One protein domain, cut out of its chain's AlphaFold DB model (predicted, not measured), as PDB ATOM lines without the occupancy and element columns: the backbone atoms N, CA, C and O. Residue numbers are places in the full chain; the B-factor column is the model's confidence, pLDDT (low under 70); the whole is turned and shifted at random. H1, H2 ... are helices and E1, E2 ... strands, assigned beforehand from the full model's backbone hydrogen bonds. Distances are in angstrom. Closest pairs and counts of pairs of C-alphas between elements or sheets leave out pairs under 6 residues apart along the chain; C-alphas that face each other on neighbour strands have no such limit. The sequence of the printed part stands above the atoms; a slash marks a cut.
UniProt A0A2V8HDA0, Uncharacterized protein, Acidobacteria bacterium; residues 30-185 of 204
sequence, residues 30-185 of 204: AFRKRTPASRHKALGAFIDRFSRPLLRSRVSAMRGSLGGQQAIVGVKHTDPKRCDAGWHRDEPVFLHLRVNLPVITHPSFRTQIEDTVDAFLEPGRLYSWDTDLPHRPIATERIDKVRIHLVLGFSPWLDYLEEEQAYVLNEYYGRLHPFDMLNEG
ATOM      1  N   ALA A  30      64.763 165.254  62.065       88.19
ATOM      2  CA  ALA A  30      63.441 165.802  61.750       88.19
ATOM      3  C   ALA A  30      63.435 166.596  60.428       88.19
ATOM      4  O   ALA A  30      62.395 166.704  59.765       88.19
ATOM      5  N   PHE A  31      64.591 167.114  59.997       88.12
ATOM      6  CA  PHE A  31      64.743 167.868  58.756       88.12
ATOM      7  C   PHE A  31      64.926 166.935  57.557       88.12
ATOM      8  O   PHE A  31      66.034 166.657  57.119       88.12
ATOM      9  N   ARG A  32      63.808 166.455  57.010       87.25
ATOM     10  CA  ARG A  32      63.792 165.541  55.849       87.25
ATOM     11  C   ARG A  32      63.265 166.161  54.555       87.25
ATOM     12  O   ARG A  32      63.188 165.504  53.524       87.25
ATOM     13  N   LYS A  33      62.834 167.427  54.603       89.38
ATOM     14  CA  LYS A  33      62.223 168.127  53.465       89.38
ATOM     15  C   LYS A  33      62.905 169.461  53.211       89.38
ATOM     16  O   LYS A  33      62.950 170.338  54.071       89.38
ATOM     17  N   ARG A  34      63.365 169.635  51.977       91.50
ATOM     18  CA  ARG A  34      63.883 170.906  51.469       91.50
ATOM     19  C   ARG A  34      62.784 171.950  51.340       91.50
ATOM     20  O   ARG A  34      61.716 171.671  50.796       91.50
ATOM     21  N   THR A  35      63.086 173.172  51.770       92.00
ATOM     22  CA  THR A  35      62.186 174.320  51.606       92.00
ATOM     23  C   THR A  35      62.057 174.706  50.127       92.00
ATOM     24  O   THR A  35      63.013 174.499  49.368       92.00
ATOM     25  N   PRO A  36      60.941 175.332  49.701       94.75
ATOM     26  CA  PRO A  36      60.795 175.834  48.332       94.75
ATOM     27  C   PRO A  36      61.940 176.762  47.902       94.75
ATOM     28  O   PRO A  36      62.453 176.641  46.793       94.75
ATOM     29  N   ALA A  37      62.414 177.626  48.808       92.25
ATOM     30  CA  ALA A  37      63.539 178.523  48.546       92.25
ATOM     31  C   ALA A  37      64.831 177.762  48.205       92.25
ATOM     32  O   ALA A  37      65.537 178.134  47.270       92.25
ATOM     33  N   SER A  38      65.118 176.657  48.904       93.19
ATOM     34  CA  SER A  38      66.311 175.843  48.636       93.19
ATOM     35  C   SER A  38      66.276 175.124  47.283       93.19
ATOM     36  O   SER A  38      67.307 174.638  46.837       93.19
ATOM     37  N   ARG A  39      65.110 175.036  46.629       94.56
ATOM     38  CA  ARG A  39      64.913 174.399  45.314       94.56
ATOM     39  C   ARG A  39      64.932 175.408  44.161       94.56
ATOM     40  O   ARG A  39      64.747 175.034  43.010       94.56
ATOM     41  N   HIS A  40      65.132 176.692  44.448       95.38
ATOM     42  CA  HIS A  40      64.959 177.747  43.459       95.38
ATOM     43  C   HIS A  40      66.232 177.999  42.631       95.38
ATOM     44  O   HIS A  40      67.298 178.276  43.186       95.38
ATOM     45  N   LYS A  41      66.102 177.989  41.297       95.81
ATOM     46  CA  LYS A  41      67.140 178.401  40.325       95.81
ATOM     47  C   LYS A  41      68.510 177.751  40.600       95.81
ATOM     48  O   LYS A  41      68.590 176.559  40.881       95.81
ATOM     49  N   ALA A  42      69.588 178.536  40.515       93.38
ATOM     50  CA  ALA A  42      70.962 178.079  40.681       93.38
ATOM     51  C   ALA A  42      71.229 177.453  42.058       93.38
ATOM     52  O   ALA A  42      72.029 176.530  42.148       93.38
ATOM     53  N   LEU A  43      70.543 177.910  43.115       92.19
ATOM     54  CA  LEU A  43      70.664 177.299  44.440       92.19
ATOM     55  C   LEU A  43      70.103 175.873  44.438       92.19
ATOM     56  O   LEU A  43      70.750 174.964  44.951       92.19
ATOM     57  N   GLY A  44      68.931 175.688  43.822       94.38
ATOM     58  CA  GLY A  44      68.323 174.374  43.627       94.38
ATOM     59  C   GLY A  44      69.258 173.430  42.887       94.38
ATOM     60  O   GLY A  44      69.676 172.428  43.459       94.38
ATOM     61  N   ALA A  45      69.671 173.837  41.683       94.44
ATOM     62  CA  ALA A  45      70.560 173.059  40.824       94.44
ATOM     63  C   ALA A  45      71.913 172.745  41.484       94.44
ATOM     64  O   ALA A  45      72.477 171.681  41.257       94.44
ATOM     65  N   PHE A  46      72.447 173.651  42.309       92.06
ATOM     66  CA  PHE A  46      73.668 173.397  43.071       92.06
ATOM     67  C   PHE A  46      73.460 172.328  44.151       92.06
ATOM     68  O   PHE A  46      74.252 171.394  44.234       92.06
ATOM     69  N   ILE A  47      72.400 172.441  44.957       92.56
ATOM     70  CA  ILE A  47      72.105 171.480  46.031       92.56
ATOM     71  C   ILE A  47      71.717 170.104  45.459       92.56
ATOM     72  O   ILE A  47      72.041 169.086  46.063       92.56
ATOM     73  N   ASP A  48      71.081 170.052  44.287       93.06
ATOM     74  CA  ASP A  48      70.704 168.796  43.613       93.06
ATOM     75  C   ASP A  48      71.915 167.949  43.188       93.06
ATOM     76  O   ASP A  48      71.771 166.766  42.896       93.06
ATOM     77  N   ARG A  49      73.122 168.528  43.164       92.44
ATOM     78  CA  ARG A  49      74.350 167.793  42.837       92.44
ATOM     79  C   ARG A  49      74.876 166.934  43.985       92.44
ATOM     80  O   ARG A  49      75.762 166.125  43.738       92.44
ATOM     81  N   PHE A  50      74.421 167.136  45.217       91.62
ATOM     82  CA  PHE A  50      74.908 166.369  46.362       91.62
ATOM     83  C   PHE A  50      74.274 164.978  46.385       91.62
ATOM     84  O   PHE A  50      73.079 164.825  46.145       91.62
ATOM     85  N   SER A  51      75.077 163.962  46.694       91.31
ATOM     86  CA  SER A  51      74.668 162.555  46.586       91.31
ATOM     87  C   SER A  51      74.115 161.973  47.886       91.31
ATOM     88  O   SER A  51      73.641 160.838  47.877       91.31
ATOM     89  N   ARG A  52      74.188 162.710  49.002       92.56
ATOM     90  CA  ARG A  52      73.671 162.303  50.320       92.56
ATOM     91  C   ARG A  52      72.508 163.185  50.783       92.56
ATOM     92  O   ARG A  52      72.417 164.337  50.347       92.56
ATOM     93  N   PRO A  53      71.637 162.693  51.688       93.50
ATOM     94  CA  PRO A  53      70.510 163.477  52.179       93.50
ATOM     95  C   PRO A  53      70.956 164.776  52.848       93.50
ATOM     96  O   PRO A  53      71.753 164.772  53.791       93.50
ATOM     97  N   LEU A  54      70.404 165.894  52.377       94.38
ATOM     98  CA  LEU A  54      70.526 167.184  53.044       94.38
ATOM     99  C   LEU A  54      69.587 167.205  54.254       94.38
ATOM    100  O   LEU A  54      68.370 167.130  54.084       94.38
ATOM    101  N   LEU A  55      70.160 167.359  55.445       93.19
ATOM    102  CA  LEU A  55      69.421 167.455  56.699       93.19
ATOM    103  C   LEU A  55      69.059 168.916  56.962       93.19
ATOM    104  O   LEU A  55      67.966 169.374  56.635       93.19
ATOM    105  N   ARG A  56      70.009 169.707  57.473       90.81
ATOM    106  CA  ARG A  56      69.814 171.140  57.711       90.81
ATOM    107  C   ARG A  56      70.643 171.978  56.760       90.81
ATOM    108  O   ARG A  56      71.790 171.683  56.447       90.81
ATOM    109  N   SER A  57      70.058 173.087  56.336       91.88
ATOM    110  CA  SER A  57      70.773 174.131  55.613       91.88
ATOM    111  C   SER A  57      70.305 175.506  56.047       91.88
ATOM    112  O   SER A  57      69.165 175.688  56.480       91.88
ATOM    113  N   ARG A  58      71.194 176.492  55.937       92.00
ATOM    114  CA  ARG A  58      70.860 177.892  56.183       92.00
ATOM    115  C   ARG A  58      71.738 178.837  55.381       92.00
ATOM    116  O   ARG A  58      72.897 178.547  55.091       92.00
ATOM    117  N   VAL A  59      71.190 180.021  55.131       93.56
ATOM    118  CA  VAL A  59      71.978 181.208  54.804       93.56
ATOM    119  C   VAL A  59      72.441 181.819  56.125       93.56
ATOM    120  O   VAL A  59      71.627 182.275  56.925       93.56
ATOM    121  N   SER A  60      73.746 181.800  56.382       91.88
ATOM    122  CA  SER A  60      74.356 182.460  57.535       91.88
ATOM    123  C   SER A  60      74.835 183.843  57.109       91.88
ATOM    124  O   SER A  60      75.795 183.957  56.345       91.88
ATOM    125  N   ALA A  61      74.151 184.880  57.593       91.06
ATOM    126  CA  ALA A  61      74.496 186.271  57.337       91.06
ATOM    127  C   ALA A  61      75.058 186.941  58.597       91.06
ATOM    128  O   ALA A  61      74.541 186.745  59.695       91.06
ATOM    129  N   MET A  62      76.104 187.744  58.430       86.81
ATOM    130  CA  MET A  62      76.773 188.480  59.503       86.81
ATOM    131  C   MET A  62      77.197 189.856  58.987       86.81
ATOM    132  O   MET A  62      77.821 189.955  57.936       86.81
ATOM    133  N   ARG A  63      76.853 190.932  59.702       86.94
ATOM    134  CA  ARG A  63      77.208 192.314  59.328       86.94
ATOM    135  C   ARG A  63      78.350 192.815  60.202       86.94
ATOM    136  O   ARG A  63      78.195 192.864  61.416       86.94
ATOM    137  N   GLY A  64      79.459 193.237  59.597       79.38
ATOM    138  CA  GLY A  64      80.648 193.693  60.330       79.38
ATOM    139  C   GLY A  64      80.467 195.029  61.063       79.38
ATOM    140  O   GLY A  64      81.265 195.375  61.928       79.38
ATOM    141  N   SER A  65      79.416 195.785  60.736       71.81
ATOM    142  CA  SER A  65      79.141 197.106  61.307       71.81
ATOM    143  C   SER A  65      78.325 197.046  62.601       71.81
ATOM    144  O   SER A  65      78.310 198.028  63.356       71.81
ATOM    145  N   LEU A  66      77.685 195.900  62.876       63.16
ATOM    146  CA  LEU A  66      76.859 195.652  64.056       63.16
ATOM    147  C   LEU A  66      77.699 194.983  65.150       63.16
ATOM    148  O   LEU A  66      77.873 193.775  65.145       63.16
ATOM    149  N   GLY A  67      78.195 195.757  66.119       50.38
ATOM    150  CA  GLY A  67      78.990 195.262  67.258       50.38
ATOM    151  C   GLY A  67      78.208 194.482  68.332       50.38
ATOM    152  O   GLY A  67      78.544 194.578  69.511       50.38
ATOM    153  N   GLY A  68      77.152 193.762  67.951       44.97
ATOM    154  CA  GLY A  68      76.390 192.852  68.815       44.97
ATOM    155  C   GLY A  68      76.504 191.412  68.317       44.97
ATOM    156  O   GLY A  68      76.988 191.216  67.214       44.97
ATOM    157  N   GLN A  69      76.037 190.438  69.110       48.00
ATOM    158  CA  GLN A  69      76.021 188.959  68.951       48.00
ATOM    159  C   GLN A  69      76.214 188.319  67.550       48.00
ATOM    160  O   GLN A  69      76.677 187.187  67.470       48.00
ATOM    161  N   GLN A  70      75.858 188.999  66.458       48.66
ATOM    162  CA  GLN A  70      76.082 188.582  65.071       48.66
ATOM    163  C   GLN A  70      77.499 188.860  64.548       48.66
ATOM    164  O   GLN A  70      77.957 188.128  63.678       48.66
ATOM    165  N   ALA A  71      78.188 189.886  65.048       52.12
ATOM    166  CA  ALA A  71      79.592 190.137  64.776       52.12
ATOM    167  C   ALA A  71      80.320 190.455  66.077       52.12
ATOM    168  O   ALA A  71      80.171 191.524  66.669       52.12
ATOM    169  N   ILE A  72      81.140 189.510  66.522       61.28
ATOM    170  CA  ILE A  72      82.099 189.774  67.586       61.28
ATOM    171  C   ILE A  72      83.208 190.587  66.941       61.28
ATOM    172  O   ILE A  72      84.063 190.038  66.250       61.28
ATOM    173  N   VAL A  73      83.102 191.907  67.079       59.34
ATOM    174  CA  VAL A  73      84.029 192.868  66.487       59.34
ATOM    175  C   VAL A  73      85.222 193.073  67.414       59.34
ATOM    176  O   VAL A  73      85.031 193.473  68.562       59.34
ATOM    177  N   GLY A  74      86.440 192.852  66.913       50.69
ATOM    178  CA  GLY A  74      87.680 193.306  67.562       50.69
ATOM    179  C   GLY A  74      88.022 192.641  68.900       50.69
ATOM    180  O   GLY A  74      88.881 193.140  69.626       50.69
ATOM    181  N   VAL A  75      87.374 191.527  69.243       53.75
ATOM    182  CA  VAL A  75      87.685 190.776  70.464       53.75
ATOM    183  C   VAL A  75      88.948 189.964  70.213       53.75
ATOM    184  O   VAL A  75      88.918 188.910  69.578       53.75
ATOM    185  N   LYS A  76      90.081 190.468  70.707       48.06
ATOM    186  CA  LYS A  76      91.271 189.636  70.897       48.06
ATOM    187  C   LYS A  76      90.918 188.526  71.890       48.06
ATOM    188  O   LYS A  76      90.146 188.763  72.816       48.06
ATOM    189  N   HIS A  77      91.520 187.346  71.737       48.41
ATOM    190  CA  HIS A  77      91.348 186.206  72.655       48.41
ATOM    191  C   HIS A  77      91.573 186.581  74.140       48.41
ATOM    192  O   HIS A  77      91.104 185.895  75.040       48.41
ATOM    193  N   THR A  78      92.258 187.704  74.380       46.97
ATOM    194  CA  THR A  78      92.635 188.254  75.681       46.97
ATOM    195  C   THR A  78      91.629 189.229  76.307       46.97
ATOM    196  O   THR A  78      91.937 189.742  77.375       46.97
ATOM    197  N   ASP A  79      90.498 189.576  75.675       50.06
ATOM    198  CA  ASP A  79      89.478 190.436  76.312       50.06
ATOM    199  C   ASP A  79      88.555 189.588  77.209       50.06
ATOM    200  O   ASP A  79      87.675 188.891  76.695       50.06
ATOM    201  N   PRO A  80      88.695 189.658  78.545       47.72
ATOM    202  CA  PRO A  80      87.996 188.764  79.463       47.72
ATOM    203  C   PRO A  80      86.490 189.046  79.557       47.72
ATOM    204  O   PRO A  80      85.753 188.238  80.108       47.72
ATOM    205  N   LYS A  81      85.992 190.175  79.025       47.28
ATOM    206  CA  LYS A  81      84.551 190.493  79.037       47.28
ATOM    207  C   LYS A  81      83.795 189.909  77.846       47.28
ATOM    208  O   LYS A  81      82.565 189.945  77.831       47.28
ATOM    209  N   ARG A  82      84.506 189.444  76.814       53.59
ATOM    210  CA  ARG A  82      83.917 188.946  75.559       53.59
ATOM    211  C   ARG A  82      84.632 187.722  74.986       53.59
ATOM    212  O   ARG A  82      84.248 187.286  73.900       53.59
ATOM    213  N   CYS A  83      85.624 187.169  75.690       53.25
ATOM    214  CA  CYS A  83      86.404 186.014  75.247       53.25
ATOM    215  C   CYS A  83      85.502 184.850  74.818       53.25
ATOM    216  O   CYS A  83      85.757 184.276  73.760       53.25
ATOM    217  N   ASP A  84      84.390 184.643  75.530       56.91
ATOM    218  CA  ASP A  84      83.497 183.492  75.348       56.91
ATOM    219  C   ASP A  84      82.317 183.752  74.396       56.91
ATOM    220  O   ASP A  84      81.576 182.834  74.041       56.91
ATOM    221  N   ALA A  85      82.117 184.994  73.939       65.88
ATOM    222  CA  ALA A  85      80.995 185.293  73.056       65.88
ATOM    223  C   ALA A  85      81.102 184.492  71.746       65.88
ATOM    224  O   ALA A  85      82.177 184.364  71.155       65.88
ATOM    225  N   GLY A  86      79.957 183.974  71.290       75.44
ATOM    226  CA  GLY A  86      79.766 183.295  70.003       75.44
ATOM    227  C   GLY A  86      80.465 181.950  69.830       75.44
ATOM    228  O   GLY A  86      80.218 181.310  68.806       75.44
ATOM    229  N   TRP A  87      81.278 181.504  70.790       82.88
ATOM    230  CA  TRP A  87      81.759 180.128  70.820       82.88
ATOM    231  C   TRP A  87      80.588 179.177  71.006       82.88
ATOM    232  O   TRP A  87      79.713 179.387  71.844       82.88
ATOM    233  N   HIS A  88      80.557 178.145  70.177       83.38
ATOM    234  CA  HIS A  88      79.573 177.083  70.261       83.38
ATOM    235  C   HIS A  88      80.163 175.783  69.729       83.38
ATOM    236  O   HIS A  88      81.142 175.780  68.979       83.38
ATOM    237  N   ARG A  89      79.528 174.685  70.129       87.44
ATOM    238  CA  ARG A  89      79.670 173.369  69.515       87.44
ATOM    239  C   ARG A  89      78.367 173.046  68.803       87.44
ATOM    240  O   ARG A  89      77.289 173.321  69.336       87.44
ATOM    241  N   ASP A  90      78.481 172.477  67.620       87.81
ATOM    242  CA  ASP A  90      77.368 171.915  66.869       87.81
ATOM    243  C   ASP A  90      77.394 170.379  66.971       87.81
ATOM    244  O   ASP A  90      78.000 169.821  67.879       87.81
ATOM    245  N   GLU A  91      76.696 169.675  66.082       87.94
ATOM    246  CA  GLU A  91      76.640 168.218  66.117       87.94
ATOM    247  C   GLU A  91      77.925 167.574  65.567       87.94
ATOM    248  O   GLU A  91      78.561 168.142  64.669       87.94
ATOM    249  N   PRO A  92      78.261 166.359  66.037       89.88
ATOM    250  CA  PRO A  92      79.348 165.564  65.485       89.88
ATOM    251  C   PRO A  92      79.174 165.292  63.991       89.88
ATOM    252  O   PRO A  92      78.064 165.042  63.502       89.88
ATOM    253  N   VAL A  93      80.299 165.205  63.284       92.75
ATOM    254  CA  VAL A  93      80.352 164.941  61.834       92.75
ATOM    255  C   VAL A  93      79.664 163.640  61.417       92.75
ATOM    256  O   VAL A  93      79.199 163.535  60.287       92.75
ATOM    257  N   PHE A  94      79.556 162.671  62.331       91.62
ATOM    258  CA  PHE A  94      78.881 161.387  62.121       91.62
ATOM    259  C   PHE A  94      77.355 161.502  62.042       91.62
ATOM    260  O   PHE A  94      76.706 160.649  61.443       91.62
ATOM    261  N   LEU A  95      76.777 162.543  62.649       89.94
ATOM    262  CA  LEU A  95      75.337 162.812  62.611       89.94
ATOM    263  C   LEU A  95      74.994 163.884  61.578       89.94
ATOM    264  O   LEU A  95      73.917 163.863  60.986       89.94
ATOM    265  N   HIS A  96      75.894 164.848  61.395       92.56
ATOM    266  CA  HIS A  96      75.640 166.018  60.578       92.56
ATOM    267  C   HIS A  96      76.948 166.569  60.011       92.56
ATOM    268  O   HIS A  96      77.563 167.480  60.565       92.56
ATOM    269  N   LEU A  97      77.376 166.028  58.873       94.62
ATOM    270  CA  LEU A  97      78.558 166.526  58.185       94.62
ATOM    271  C   LEU A  97      78.244 167.887  57.565       94.62
ATOM    272  O   LEU A  97      77.481 167.978  56.600       94.62
ATOM    273  N   ARG A  98      78.841 168.949  58.107       94.94
ATOM    274  CA  ARG A  98      78.624 170.319  57.638       94.94
ATOM    275  C   ARG A  98      79.667 170.741  56.614       94.94
ATOM    276  O   ARG A  98      80.868 170.616  56.839       94.94
ATOM    277  N   VAL A  99      79.200 171.337  55.526       94.31
ATOM    278  CA  VAL A  99      80.018 172.070  54.561       94.31
ATOM    279  C   VAL A  99      79.605 173.537  54.537       94.31
ATOM    280  O   VAL A  99      78.432 173.900  54.672       94.31
ATOM    281  N   ASN A 100      80.593 174.400  54.372       95.44
ATOM    282  CA  ASN A 100      80.464 175.840  54.414       95.44
ATOM    283  C   ASN A 100      80.948 176.419  53.083       95.44
ATOM    284  O   ASN A 100      82.108 176.237  52.710       95.44
ATOM    285  N   LEU A 101      80.051 177.098  52.368       94.75
ATOM    286  CA  LEU A 101      80.322 177.757  51.095       94.75
ATOM    287  C   LEU A 101      80.223 179.277  51.281       94.75
ATOM    288  O   LEU A 101      79.111 179.810  51.392       94.75
ATOM    289  N   PRO A 102      81.351 179.998  51.310       96.12
ATOM    290  CA  PRO A 102      81.347 181.453  51.293       96.12
ATOM    291  C   PRO A 102      80.810 181.951  49.946       96.12
ATOM    292  O   PRO A 102      81.317 181.574  48.891       96.12
ATOM    293  N   VAL A 103      79.782 182.802  49.978       95.62
ATOM    294  CA  VAL A 103      79.208 183.429  48.772       95.62
ATOM    295  C   VAL A 103      79.621 184.894  48.693       95.62
ATOM    296  O   VAL A 103      80.069 185.361  47.653       95.62
ATOM    297  N   ILE A 104      79.510 185.612  49.812       95.69
ATOM    298  CA  ILE A 104      79.969 186.995  49.966       95.69
ATOM    299  C   ILE A 104      80.756 187.059  51.269       95.69
ATOM    300  O   ILE A 104      80.248 186.643  52.307       95.69
ATOM    301  N   THR A 105      81.988 187.553  51.249       95.06
ATOM    302  CA  THR A 105      82.793 187.704  52.469       95.06
ATOM    303  C   THR A 105      83.912 188.729  52.263       95.06
ATOM    304  O   THR A 105      84.083 189.269  51.173       95.06
ATOM    305  N   HIS A 106      84.657 189.013  53.325       94.38
ATOM    306  CA  HIS A 106      85.784 189.939  53.385       94.38
ATOM    307  C   HIS A 106      86.860 189.333  54.301       94.38
ATOM    308  O   HIS A 106      86.475 188.658  55.257       94.38
ATOM    309  N   PRO A 107      88.167 189.574  54.079       92.81
ATOM    310  CA  PRO A 107      89.234 189.026  54.923       92.81
ATOM    311  C   PRO A 107      89.091 189.297  56.425       92.81
ATOM    312  O   PRO A 107      89.539 188.482  57.226       92.81
ATOM    313  N   SER A 108      88.431 190.391  56.815       89.88
ATOM    314  CA  SER A 108      88.154 190.691  58.228       89.88
ATOM    315  C   SER A 108      87.119 189.752  58.854       89.88
ATOM    316  O   SER A 108      86.980 189.722  60.070       89.88
ATOM    317  N   PHE A 109      86.368 188.982  58.065       90.62
ATOM    318  CA  PHE A 109      85.520 187.924  58.595       90.62
ATOM    319  C   PHE A 109      86.309 186.625  58.707       90.62
ATOM    320  O   PHE A 109      86.783 186.082  57.706       90.62
ATOM    321  N   ARG A 110      86.415 186.106  59.928       89.62
ATOM    322  CA  ARG A 110      87.214 184.919  60.237       89.62
ATOM    323  C   ARG A 110      86.355 183.856  60.905       89.62
ATOM    324  O   ARG A 110      85.414 184.176  61.629       89.62
ATOM    325  N   THR A 111      86.687 182.598  60.661       90.06
ATOM    326  CA  THR A 111      86.205 181.461  61.442       90.06
ATOM    327  C   THR A 111      87.329 181.037  62.370       90.06
ATOM    328  O   THR A 111      88.419 180.718  61.895       90.06
ATOM    329  N   GLN A 112      87.055 181.039  63.670       87.94
ATOM    330  CA  GLN A 112      87.962 180.529  64.688       87.94
ATOM    331  C   GLN A 112      87.501 179.149  65.148       87.94
ATOM    332  O   GLN A 112      86.302 178.947  65.346       87.94
ATOM    333  N   ILE A 113      88.446 178.232  65.318       88.06
ATOM    334  CA  ILE A 113      88.292 176.947  66.000       88.06
ATOM    335  C   ILE A 113      89.283 176.986  67.159       88.06
ATOM    336  O   ILE A 113      90.445 177.347  66.953       88.06
ATOM    337  N   GLU A 114      88.799 176.696  68.365       83.62
ATOM    338  CA  GLU A 114      89.555 176.837  69.610       83.62
ATOM    339  C   GLU A 114      90.927 176.160  69.485       83.62
ATOM    340  O   GLU A 114      91.040 175.064  68.930       83.62
ATOM    341  N   ASP A 115      91.968 176.892  69.894       78.44
ATOM    342  CA  ASP A 115      93.382 176.494  69.915       78.44
ATOM    343  C   ASP A 115      94.001 175.980  68.601       78.44
ATOM    344  O   ASP A 115      95.142 175.519  68.595       78.44
ATOM    345  N   THR A 116      93.294 176.053  67.469       76.38
ATOM    346  CA  THR A 116      93.701 175.330  66.251       76.38
ATOM    347  C   THR A 116      93.698 176.180  64.992       76.38
ATOM    348  O   THR A 116      94.652 176.131  64.216       76.38
ATOM    349  N   VAL A 117      92.634 176.943  64.742       84.06
ATOM    350  CA  VAL A 117      92.444 177.602  63.445       84.06
ATOM    351  C   VAL A 117      91.889 178.999  63.631       84.06
ATOM    352  O   VAL A 117      90.886 179.204  64.301       84.06
ATOM    353  N   ASP A 118      92.483 179.952  62.926       86.88
ATOM    354  CA  ASP A 118      91.869 181.232  62.601       86.88
ATOM    355  C   ASP A 118      91.952 181.382  61.077       86.88
ATOM    356  O   ASP A 118      93.045 181.522  60.525       86.88
ATOM    357  N   ALA A 119      90.818 181.292  60.378       89.44
ATOM    358  CA  ALA A 119      90.797 181.187  58.921       89.44
ATOM    359  C   ALA A 119      89.831 182.165  58.250       89.44
ATOM    360  O   ALA A 119      88.678 182.329  58.649       89.44
ATOM    361  N   PHE A 120      90.293 182.748  57.145       93.44
ATOM    362  CA  PHE A 120      89.430 183.360  56.144       93.44
ATOM    363  C   PHE A 120      88.970 182.277  55.168       93.44
ATOM    364  O   PHE A 120      89.790 181.546  54.611       93.44
ATOM    365  N   LEU A 121      87.657 182.174  54.970       94.38
ATOM    366  CA  LEU A 121      87.067 181.229  54.028       94.38
ATOM    367  C   LEU A 121      86.764 181.963  52.715       94.38
ATOM    368  O   LEU A 121      85.903 182.836  52.684       94.38
ATOM    369  N   GLU A 122      87.465 181.611  51.644       94.19
ATOM    370  CA  GLU A 122      87.406 182.271  50.338       94.19
ATOM    371  C   GLU A 122      86.151 181.870  49.536       94.19
ATOM    372  O   GLU A 122      85.796 180.685  49.504       94.19
ATOM    373  N   PRO A 123      85.496 182.814  48.830       93.88
ATOM    374  CA  PRO A 123      84.461 182.477  47.859       93.88
ATOM    375  C   PRO A 123      84.955 181.499  46.792       93.88
ATOM    376  O   PRO A 123      86.101 181.559  46.352       93.88
ATOM    377  N   GLY A 124      84.068 180.604  46.354       87.50
ATOM    378  CA  GLY A 124      84.385 179.587  45.345       87.50
ATOM    379  C   GLY A 124      85.044 178.319  45.897       87.50
ATOM    380  O   GLY A 124      85.287 177.388  45.133       87.50
ATOM    381  N   ARG A 125      85.286 178.241  47.212       90.50
ATOM    382  CA  ARG A 125      85.758 177.027  47.891       90.50
ATOM    383  C   ARG A 125      84.701 176.468  48.843       90.50
ATOM    384  O   ARG A 125      83.872 177.201  49.376       90.50
ATOM    385  N   LEU A 126      84.758 175.158  49.069       89.75
ATOM    386  CA  LEU A 126      83.974 174.460  50.086       89.75
ATOM    387  C   LEU A 126      84.871 174.102  51.263       89.75
ATOM    388  O   LEU A 126      85.971 173.588  51.072       89.75
ATOM    389  N   TYR A 127      84.379 174.357  52.468       93.75
ATOM    390  CA  TYR A 127      85.101 174.100  53.709       93.75
ATOM    391  C   TYR A 127      84.298 173.170  54.603       93.75
ATOM    392  O   TYR A 127      83.081 173.294  54.692       93.75
ATOM    393  N   SER A 128      84.979 172.274  55.300       93.38
ATOM    394  CA  SER A 128      84.398 171.423  56.334       93.38
ATOM    395  C   SER A 128      85.427 171.253  57.445       93.38
ATOM    396  O   SER A 128      86.628 171.361  57.197       93.38
ATOM    397  N   TRP A 129      84.952 171.063  58.665       93.19
ATOM    398  CA  TRP A 129      85.749 170.788  59.855       93.19
ATOM    399  C   TRP A 129      84.850 170.091  60.872       93.19
ATOM    400  O   TRP A 129      83.638 169.986  60.661       93.19
ATOM    401  N   ASP A 130      85.436 169.593  61.959       92.06
ATOM    402  CA  ASP A 130      84.650 168.987  63.025       92.06
ATOM    403  C   ASP A 130      83.959 170.088  63.827       92.06
ATOM    404  O   ASP A 130      84.588 170.798  64.612       92.06
ATOM    405  N   THR A 131      82.666 170.276  63.581       90.88
ATOM    406  CA  THR A 131      81.884 171.334  64.220       90.88
ATOM    407  C   THR A 131      81.505 171.013  65.666       90.88
ATOM    408  O   THR A 131      80.966 171.886  66.343       90.88
ATOM    409  N   ASP A 132      81.811 169.812  66.166       89.88
ATOM    410  CA  ASP A 132      81.750 169.525  67.604       89.88
ATOM    411  C   ASP A 132      82.950 170.136  68.355       89.88
ATOM    412  O   ASP A 132      82.898 170.328  69.570       89.88
ATOM    413  N   LEU A 133      84.018 170.539  67.652       88.31
ATOM    414  CA  LEU A 133      85.050 171.403  68.231       88.31
ATOM    415  C   LEU A 133      84.490 172.820  68.448       88.31
ATOM    416  O   LEU A 133      83.775 173.329  67.575       88.31
ATOM    417  N   PRO A 134      84.808 173.495  69.572       87.69
ATOM    418  CA  PRO A 134      84.360 174.859  69.813       87.69
ATOM    419  C   PRO A 134      84.832 175.784  68.704       87.69
ATOM    420  O   PRO A 134      86.016 175.849  68.370       87.69
ATOM    421  N   HIS A 135      83.885 176.492  68.102       88.88
ATOM    422  CA  HIS A 135      84.167 177.383  66.991       88.88
ATOM    423  C   HIS A 135      83.250 178.605  66.999       88.88
ATOM    424  O   HIS A 135      82.195 178.627  67.640       88.88
ATOM    425  N   ARG A 136      83.661 179.655  66.285       87.31
ATOM    426  CA  ARG A 136      82.868 180.877  66.119       87.31
ATOM    427  C   ARG A 136      83.207 181.647  64.843       87.31
ATOM    428  O   ARG A 136      84.364 181.669  64.422       87.31
ATOM    429  N   PRO A 137      82.232 182.338  64.233       87.50
ATOM    430  CA  PRO A 137      82.504 183.393  63.267       87.50
ATOM    431  C   PRO A 137      82.763 184.732  63.979       87.50
ATOM    432  O   PRO A 137      82.030 185.109  64.895       87.50
ATOM    433  N   ILE A 138      83.767 185.483  63.529       85.31
ATOM    434  CA  ILE A 138      84.102 186.814  64.054       85.31
ATOM    435  C   ILE A 138      84.319 187.830  62.935       85.31
ATOM    436  O   ILE A 138      84.551 187.471  61.777       85.31
ATOM    437  N   ALA A 139      84.248 189.112  63.295       85.44
ATOM    438  CA  ALA A 139      84.763 190.204  62.482       85.44
ATOM    439  C   ALA A 139      85.972 190.780  63.224       85.44
ATOM    440  O   ALA A 139      85.851 191.257  64.348       85.44
ATOM    441  N   THR A 140      87.158 190.737  62.635       82.12
ATOM    442  CA  THR A 140      88.380 191.217  63.297       82.12
ATOM    443  C   THR A 140      88.359 192.723  63.523       82.12
ATOM    444  O   THR A 140      89.044 193.222  64.409       82.12
ATOM    445  N   GLU A 141      87.535 193.449  62.770       78.69
ATOM    446  CA  GLU A 141      87.355 194.889  62.887       78.69
ATOM    447  C   GLU A 141      85.928 195.299  62.483       78.69
ATOM    448  O   GLU A 141      85.169 194.512  61.904       78.69
ATOM    449  N   ARG A 142      85.548 196.541  62.799       82.88
ATOM    450  CA  ARG A 142      84.247 197.084  62.402       82.88
ATOM    451  C   ARG A 142      84.302 197.486  60.933       82.88
ATOM    452  O   ARG A 142      85.021 198.416  60.586       82.88
ATOM    453  N   ILE A 143      83.496 196.845  60.093       83.75
ATOM    454  CA  ILE A 143      83.436 197.141  58.652       83.75
ATOM    455  C   ILE A 143      82.002 197.240  58.154       83.75
ATOM    456  O   ILE A 143      81.149 196.448  58.550       83.75
ATOM    457  N   ASP A 144      81.734 198.153  57.222       89.88
ATOM    458  CA  ASP A 144      80.441 198.209  56.530       89.88
ATOM    459  C   ASP A 144      80.383 197.199  55.375       89.88
ATOM    460  O   ASP A 144      80.333 197.526  54.189       89.88
ATOM    461  N   LYS A 145      80.494 195.922  55.742       91.56
ATOM    462  CA  LYS A 145      80.402 194.772  54.841       91.56
ATOM    463  C   LYS A 145      79.524 193.701  55.470       91.56
ATOM    464  O   LYS A 145      79.305 193.664  56.685       91.56
ATOM    465  N   VAL A 146      79.050 192.796  54.625       91.69
ATOM    466  CA  VAL A 146      78.295 191.613  55.028       91.69
ATOM    467  C   VAL A 146      79.056 190.357  54.627       91.69
ATOM    468  O   VAL A 146      79.654 190.287  53.554       91.69
ATOM    469  N   ARG A 147      79.003 189.359  55.496       93.06
ATOM    470  CA  ARG A 147      79.361 187.977  55.225       93.06
ATOM    471  C   ARG A 147      78.081 187.190  54.985       93.06
ATOM    472  O   ARG A 147      77.195 187.221  55.832       93.06
ATOM    473  N   ILE A 148      78.006 186.464  53.876       95.38
ATOM    474  CA  ILE A 148      76.941 185.520  53.535       95.38
ATOM    475  C   ILE A 148      77.582 184.190  53.164       95.38
ATOM    476  O   ILE A 148      78.311 184.085  52.175       95.38
ATOM    477  N   HIS A 149      77.304 183.172  53.969       95.88
ATOM    478  CA  HIS A 149      77.732 181.801  53.727       95.88
ATOM    479  C   HIS A 149      76.511 180.893  53.601       95.88
ATOM    480  O   HIS A 149      75.544 181.039  54.354       95.88
ATOM    481  N   LEU A 150      76.575 179.921  52.694       95.62
ATOM    482  CA  LEU A 150      75.667 178.782  52.708       95.62
ATOM    483  C   LEU A 150      76.272 177.709  53.607       95.62
ATOM    484  O   LEU A 150      77.368 177.219  53.349       95.62
ATOM    485  N   VAL A 151      75.559 177.365  54.674       95.44
ATOM    486  CA  VAL A 151      75.908 176.240  55.542       95.44
ATOM    487  C   VAL A 151      74.960 175.111  55.190       95.44
ATOM    488  O   VAL A 151      73.747 175.267  55.338       95.44
ATOM    489  N   LEU A 152      75.507 174.011  54.689       95.00
ATOM    490  CA  LEU A 152      74.764 172.824  54.281       95.00
ATOM    491  C   LEU A 152      75.234 171.662  55.142       95.00
ATOM    492  O   LEU A 152      76.434 171.512  55.346       95.00
ATOM    493  N   GLY A 153      74.318 170.855  55.647       95.44
ATOM    494  CA  GLY A 153      74.668 169.712  56.461       95.44
ATOM    495  C   GLY A 153      73.954 168.454  56.006       95.44
ATOM    496  O   GLY A 153      72.760 168.462  55.696       95.44
ATOM    497  N   PHE A 154      74.728 167.381  55.932       95.38
ATOM    498  CA  PHE A 154      74.349 166.131  55.298       95.38
ATOM    499  C   PHE A 154      74.399 164.985  56.293       95.38
ATOM    500  O   PHE A 154      75.201 164.991  57.230       95.38
ATOM    501  N   SER A 155      73.557 163.989  56.051       95.38
ATOM    502  CA  SER A 155      73.678 162.690  56.695       95.38
ATOM    503  C   SER A 155      74.793 161.898  56.007       95.38
ATOM    504  O   SER A 155      74.663 161.623  54.811       95.38
ATOM    505  N   PRO A 156      75.886 161.530  56.698       94.31
ATOM    506  CA  PRO A 156      76.924 160.715  56.076       94.31
ATOM    507  C   PRO A 156      76.462 159.264  55.900       94.31
ATOM    508  O   PRO A 156      76.619 158.686  54.830       94.31
ATOM    509  N   TRP A 157      75.852 158.678  56.932       95.62
ATOM    510  CA  TRP A 157      75.632 157.231  57.011       95.62
ATOM    511  C   TRP A 157      74.174 156.787  56.936       95.62
ATOM    512  O   TRP A 157      73.911 155.588  56.928       95.62
ATOM    513  N   LEU A 158      73.231 157.726  56.914       95.38
ATOM    514  CA  LEU A 158      71.817 157.403  56.777       95.38
ATOM    515  C   LEU A 158      71.258 157.962  55.479       95.38
ATOM    516  O   LEU A 158      71.388 159.161  55.225       95.38
ATOM    517  N   ASP A 159      70.570 157.112  54.731       94.62
ATOM    518  CA  ASP A 159      69.782 157.496  53.568       94.62
ATOM    519  C   ASP A 159      68.314 157.647  53.975       94.62
ATOM    520  O   ASP A 159      67.826 156.939  54.857       94.62
ATOM    521  N   TYR A 160      67.614 158.614  53.379       94.44
ATOM    522  CA  TYR A 160      66.205 158.857  53.678       94.44
ATOM    523  C   TYR A 160      65.317 158.161  52.648       94.44
ATOM    524  O   TYR A 160      65.376 158.488  51.462       94.44
ATOM    525  N   LEU A 161      64.476 157.239  53.111       93.81
ATOM    526  CA  LEU A 161      63.470 156.562  52.301       93.81
ATOM    527  C   LEU A 161      62.156 157.341  52.391       93.81
ATOM    528  O   LEU A 161      61.504 157.373  53.438       93.81
ATOM    529  N   GLU A 162      61.767 157.997  51.296       91.69
ATOM    530  CA  GLU A 162      60.582 158.861  51.283       91.69
ATOM    531  C   GLU A 162      59.282 158.071  51.492       91.69
ATOM    532  O   GLU A 162      58.409 158.537  52.223       91.69
ATOM    533  N   GLU A 163      59.162 156.867  50.934       94.56
ATOM    534  CA  GLU A 163      57.960 156.031  51.071       94.56
ATOM    535  C   GLU A 163      57.735 155.578  52.520       94.56
ATOM    536  O   GLU A 163      56.632 155.689  53.052       94.56
ATOM    537  N   GLU A 164      58.804 155.154  53.192       94.38
ATOM    538  CA  GLU A 164      58.769 154.685  54.583       94.38
ATOM    539  C   GLU A 164      58.825 155.837  55.598       94.38
ATOM    540  O   GLU A 164      58.643 155.639  56.799       94.38
ATOM    541  N   GLN A 165      59.090 157.059  55.123       91.62
ATOM    542  CA  GLN A 165      59.374 158.235  55.943       91.62
ATOM    543  C   GLN A 165      60.467 157.976  57.000       91.62
ATOM    544  O   GLN A 165      60.433 158.568  58.083       91.62
ATOM    545  N   ALA A 166      61.452 157.138  56.673       93.12
ATOM    546  CA  ALA A 166      62.441 156.615  57.610       93.12
ATOM    547  C   ALA A 166      63.878 156.814  57.113       93.12
ATOM    548  O   ALA A 166      64.132 156.967  55.920       93.12
ATOM    549  N   TYR A 167      64.821 156.817  58.055       93.44
ATOM    550  CA  TYR A 167      66.249 156.788  57.757       93.44
ATOM    551  C   TYR A 167      66.774 155.362  57.895       93.44
ATOM    552  O   TYR A 167      66.498 154.702  58.898       93.44
ATOM    553  N   VAL A 168      67.562 154.917  56.920       95.75
ATOM    554  CA  VAL A 168      68.199 153.595  56.905       95.75
ATOM    555  C   VAL A 168      69.707 153.734  56.786       95.75
ATOM    556  O   VAL A 168      70.198 154.691  56.194       95.75
ATOM    557  N   LEU A 169      70.449 152.788  57.361       96.69
ATOM    558  CA  LEU A 169      71.907 152.762  57.253       96.69
ATOM    559  C   LEU A 169      72.312 152.516  55.799       96.69
ATOM    560  O   LEU A 169      71.802 151.595  55.165       96.69
ATOM    561  N   ASN A 170      73.237 153.326  55.295       95.62
ATOM    562  CA  ASN A 170      73.843 153.127  53.985       95.62
ATOM    563  C   ASN A 170      75.126 152.287  54.078       95.62
ATOM    564  O   ASN A 170      75.589 151.918  55.161       95.62
ATOM    565  N   GLU A 171      75.714 151.977  52.927       96.19
ATOM    566  CA  GLU A 171      76.861 151.081  52.794       96.19
ATOM    567  C   GLU A 171      78.155 151.578  53.473       96.19
ATOM    568  O   GLU A 171      79.085 150.783  53.654       96.19
ATOM    569  N   TYR A 172      78.217 152.857  53.866       95.81
ATOM    570  CA  TYR A 172      79.388 153.496  54.485       95.81
ATOM    571  C   TYR A 172      79.350 153.497  56.016       95.81
ATOM    572  O   TYR A 172      80.368 153.798  56.650       95.81
ATOM    573  N   TYR A 173      78.205 153.167  56.621       95.31
ATOM    574  CA  TYR A 173      78.036 153.188  58.071       95.31
ATOM    575  C   TYR A 173      79.098 152.342  58.784       95.31
ATOM    576  O   TYR A 173      79.254 151.152  58.515       95.31
ATOM    577  N   GLY A 174      79.848 152.976  59.693       89.31
ATOM    578  CA  GLY A 174      80.911 152.328  60.469       89.31
ATOM    579  C   GLY A 174      82.137 151.889  59.659       89.31
ATOM    580  O   GLY A 174      83.042 151.284  60.230       89.31
ATOM    581  N   ARG A 175      82.186 152.180  58.351       94.44
ATOM    582  CA  ARG A 175      83.263 151.752  57.443       94.44
ATOM    583  C   ARG A 175      84.110 152.905  56.926       94.44
ATOM    584  O   ARG A 175      85.301 152.708  56.719       94.44
ATOM    585  N   LEU A 176      83.509 154.077  56.716       95.12
ATOM    586  CA  LEU A 176      84.196 155.243  56.164       95.12
ATOM    587  C   LEU A 176      83.922 156.490  57.004       95.12
ATOM    588  O   LEU A 176      82.771 156.774  57.353       95.12
ATOM    589  N   HIS A 177      84.975 157.237  57.339       95.31
ATOM    590  CA  HIS A 177      84.834 158.478  58.092       95.31
ATOM    591  C   HIS A 177      84.127 159.544  57.224       95.31
ATOM    592  O   HIS A 177      84.425 159.648  56.034       95.31
ATOM    593  N   PRO A 178      83.232 160.390  57.771       94.31
ATOM    594  CA  PRO A 178      82.519 161.406  56.986       94.31
ATOM    595  C   PRO A 178      83.420 162.359  56.179       94.31
ATOM    596  O   PRO A 178      83.053 162.782  55.083       94.31
ATOM    597  N   PHE A 179      84.614 162.689  56.682       92.88
ATOM    598  CA  PHE A 179      85.583 163.480  55.909       92.88
ATOM    599  C   PHE A 179      86.204 162.716  54.743       92.88
ATOM    600  O   PHE A 179      86.428 163.322  53.695       92.88
ATOM    601  N   ASP A 180      86.416 161.408  54.880       93.19
ATOM    602  CA  ASP A 180      86.893 160.582  53.773       93.19
ATOM    603  C   ASP A 180      85.812 160.500  52.688       93.19
ATOM    604  O   ASP A 180      86.108 160.698  51.515       93.19
ATOM    605  N   MET A 181      84.532 160.392  53.074       93.25
ATOM    606  CA  MET A 181      83.409 160.485  52.128       93.25
ATOM    607  C   MET A 181      83.401 161.803  51.339       93.25
ATOM    608  O   MET A 181      83.096 161.824  50.146       93.25
ATOM    609  N   LEU A 182      83.719 162.928  51.990       90.62
ATOM    610  CA  LEU A 182      83.827 164.225  51.318       90.62
ATOM    611  C   LEU A 182      85.037 164.274  50.369       90.62
ATOM    612  O   LEU A 182      84.931 164.831  49.274       90.62
ATOM    613  N   ASN A 183      86.169 163.697  50.779       89.75
ATOM    614  CA  ASN A 183      87.390 163.629  49.977       89.75
ATOM    615  C   ASN A 183      87.224 162.749  48.728       89.75
ATOM    616  O   ASN A 183      87.706 163.100  47.655       89.75
ATOM    617  N   GLU A 184      86.500 161.641  48.861       91.19
ATOM    618  CA  GLU A 184      86.201 160.698  47.779       91.19
ATOM    619  C   GLU A 184      85.061 161.177  46.860       91.19
ATOM    620  O   GLU A 184      84.740 160.529  45.866       91.19
ATOM    621  N   GLY A 185      84.443 162.326  47.161       90.94
ATOM    622  CA  GLY A 185      83.356 162.892  46.357       90.94
ATOM    623  C   GLY A 185      82.009 162.185  46.534       90.94
ATOM    624  O   GLY A 185      81.090 162.436  45.755       90.94
TER     625      GLY A 185
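This is residues 30 to 185 of the 204 residues of an uncharacterized protein of Acidobacteria bacterium (UniProt A0A2V8HDA0). With little regular structure, a twisted sheet E1-E6-E2 forms the middle, with sheet E4-E3-E5 beside one end and hairpin E7-E8 beyond the other. The 156 printed residues include 61 in two named helices and eight named strands, ordered H1, E1 to E8, H2; mixed class, antiparallel sheets. It is compact, with radius of gyration of the C-alphas 17.0 A, spanning 51 by 35 by 27 A.

E1, residues 54-63, 26.8 A long, begins at C-alpha (70.526, 167.184, 53.044). E6 is residues 146-154, E2 97-104, E3 109-113, E4 117-119, E5 135-139, E7 158-161, E8 166-169, H1 41-47 and H2 178-183, ending at C-alpha (87.390, 163.629, 49.977).

Inner strand E6 neighbours E1, N 58 and O 151 2.9 A apart, and E2, N 99 and O 152 2.8 A. H2 only grazes this sheet; H1 is not on it. In both helices every O i to N i+4 pair is within hydrogen-bond range.

The printed part has no cut, links E1-E2 and E4-E5 are long, and residues 66-85 have pLDDT under 70.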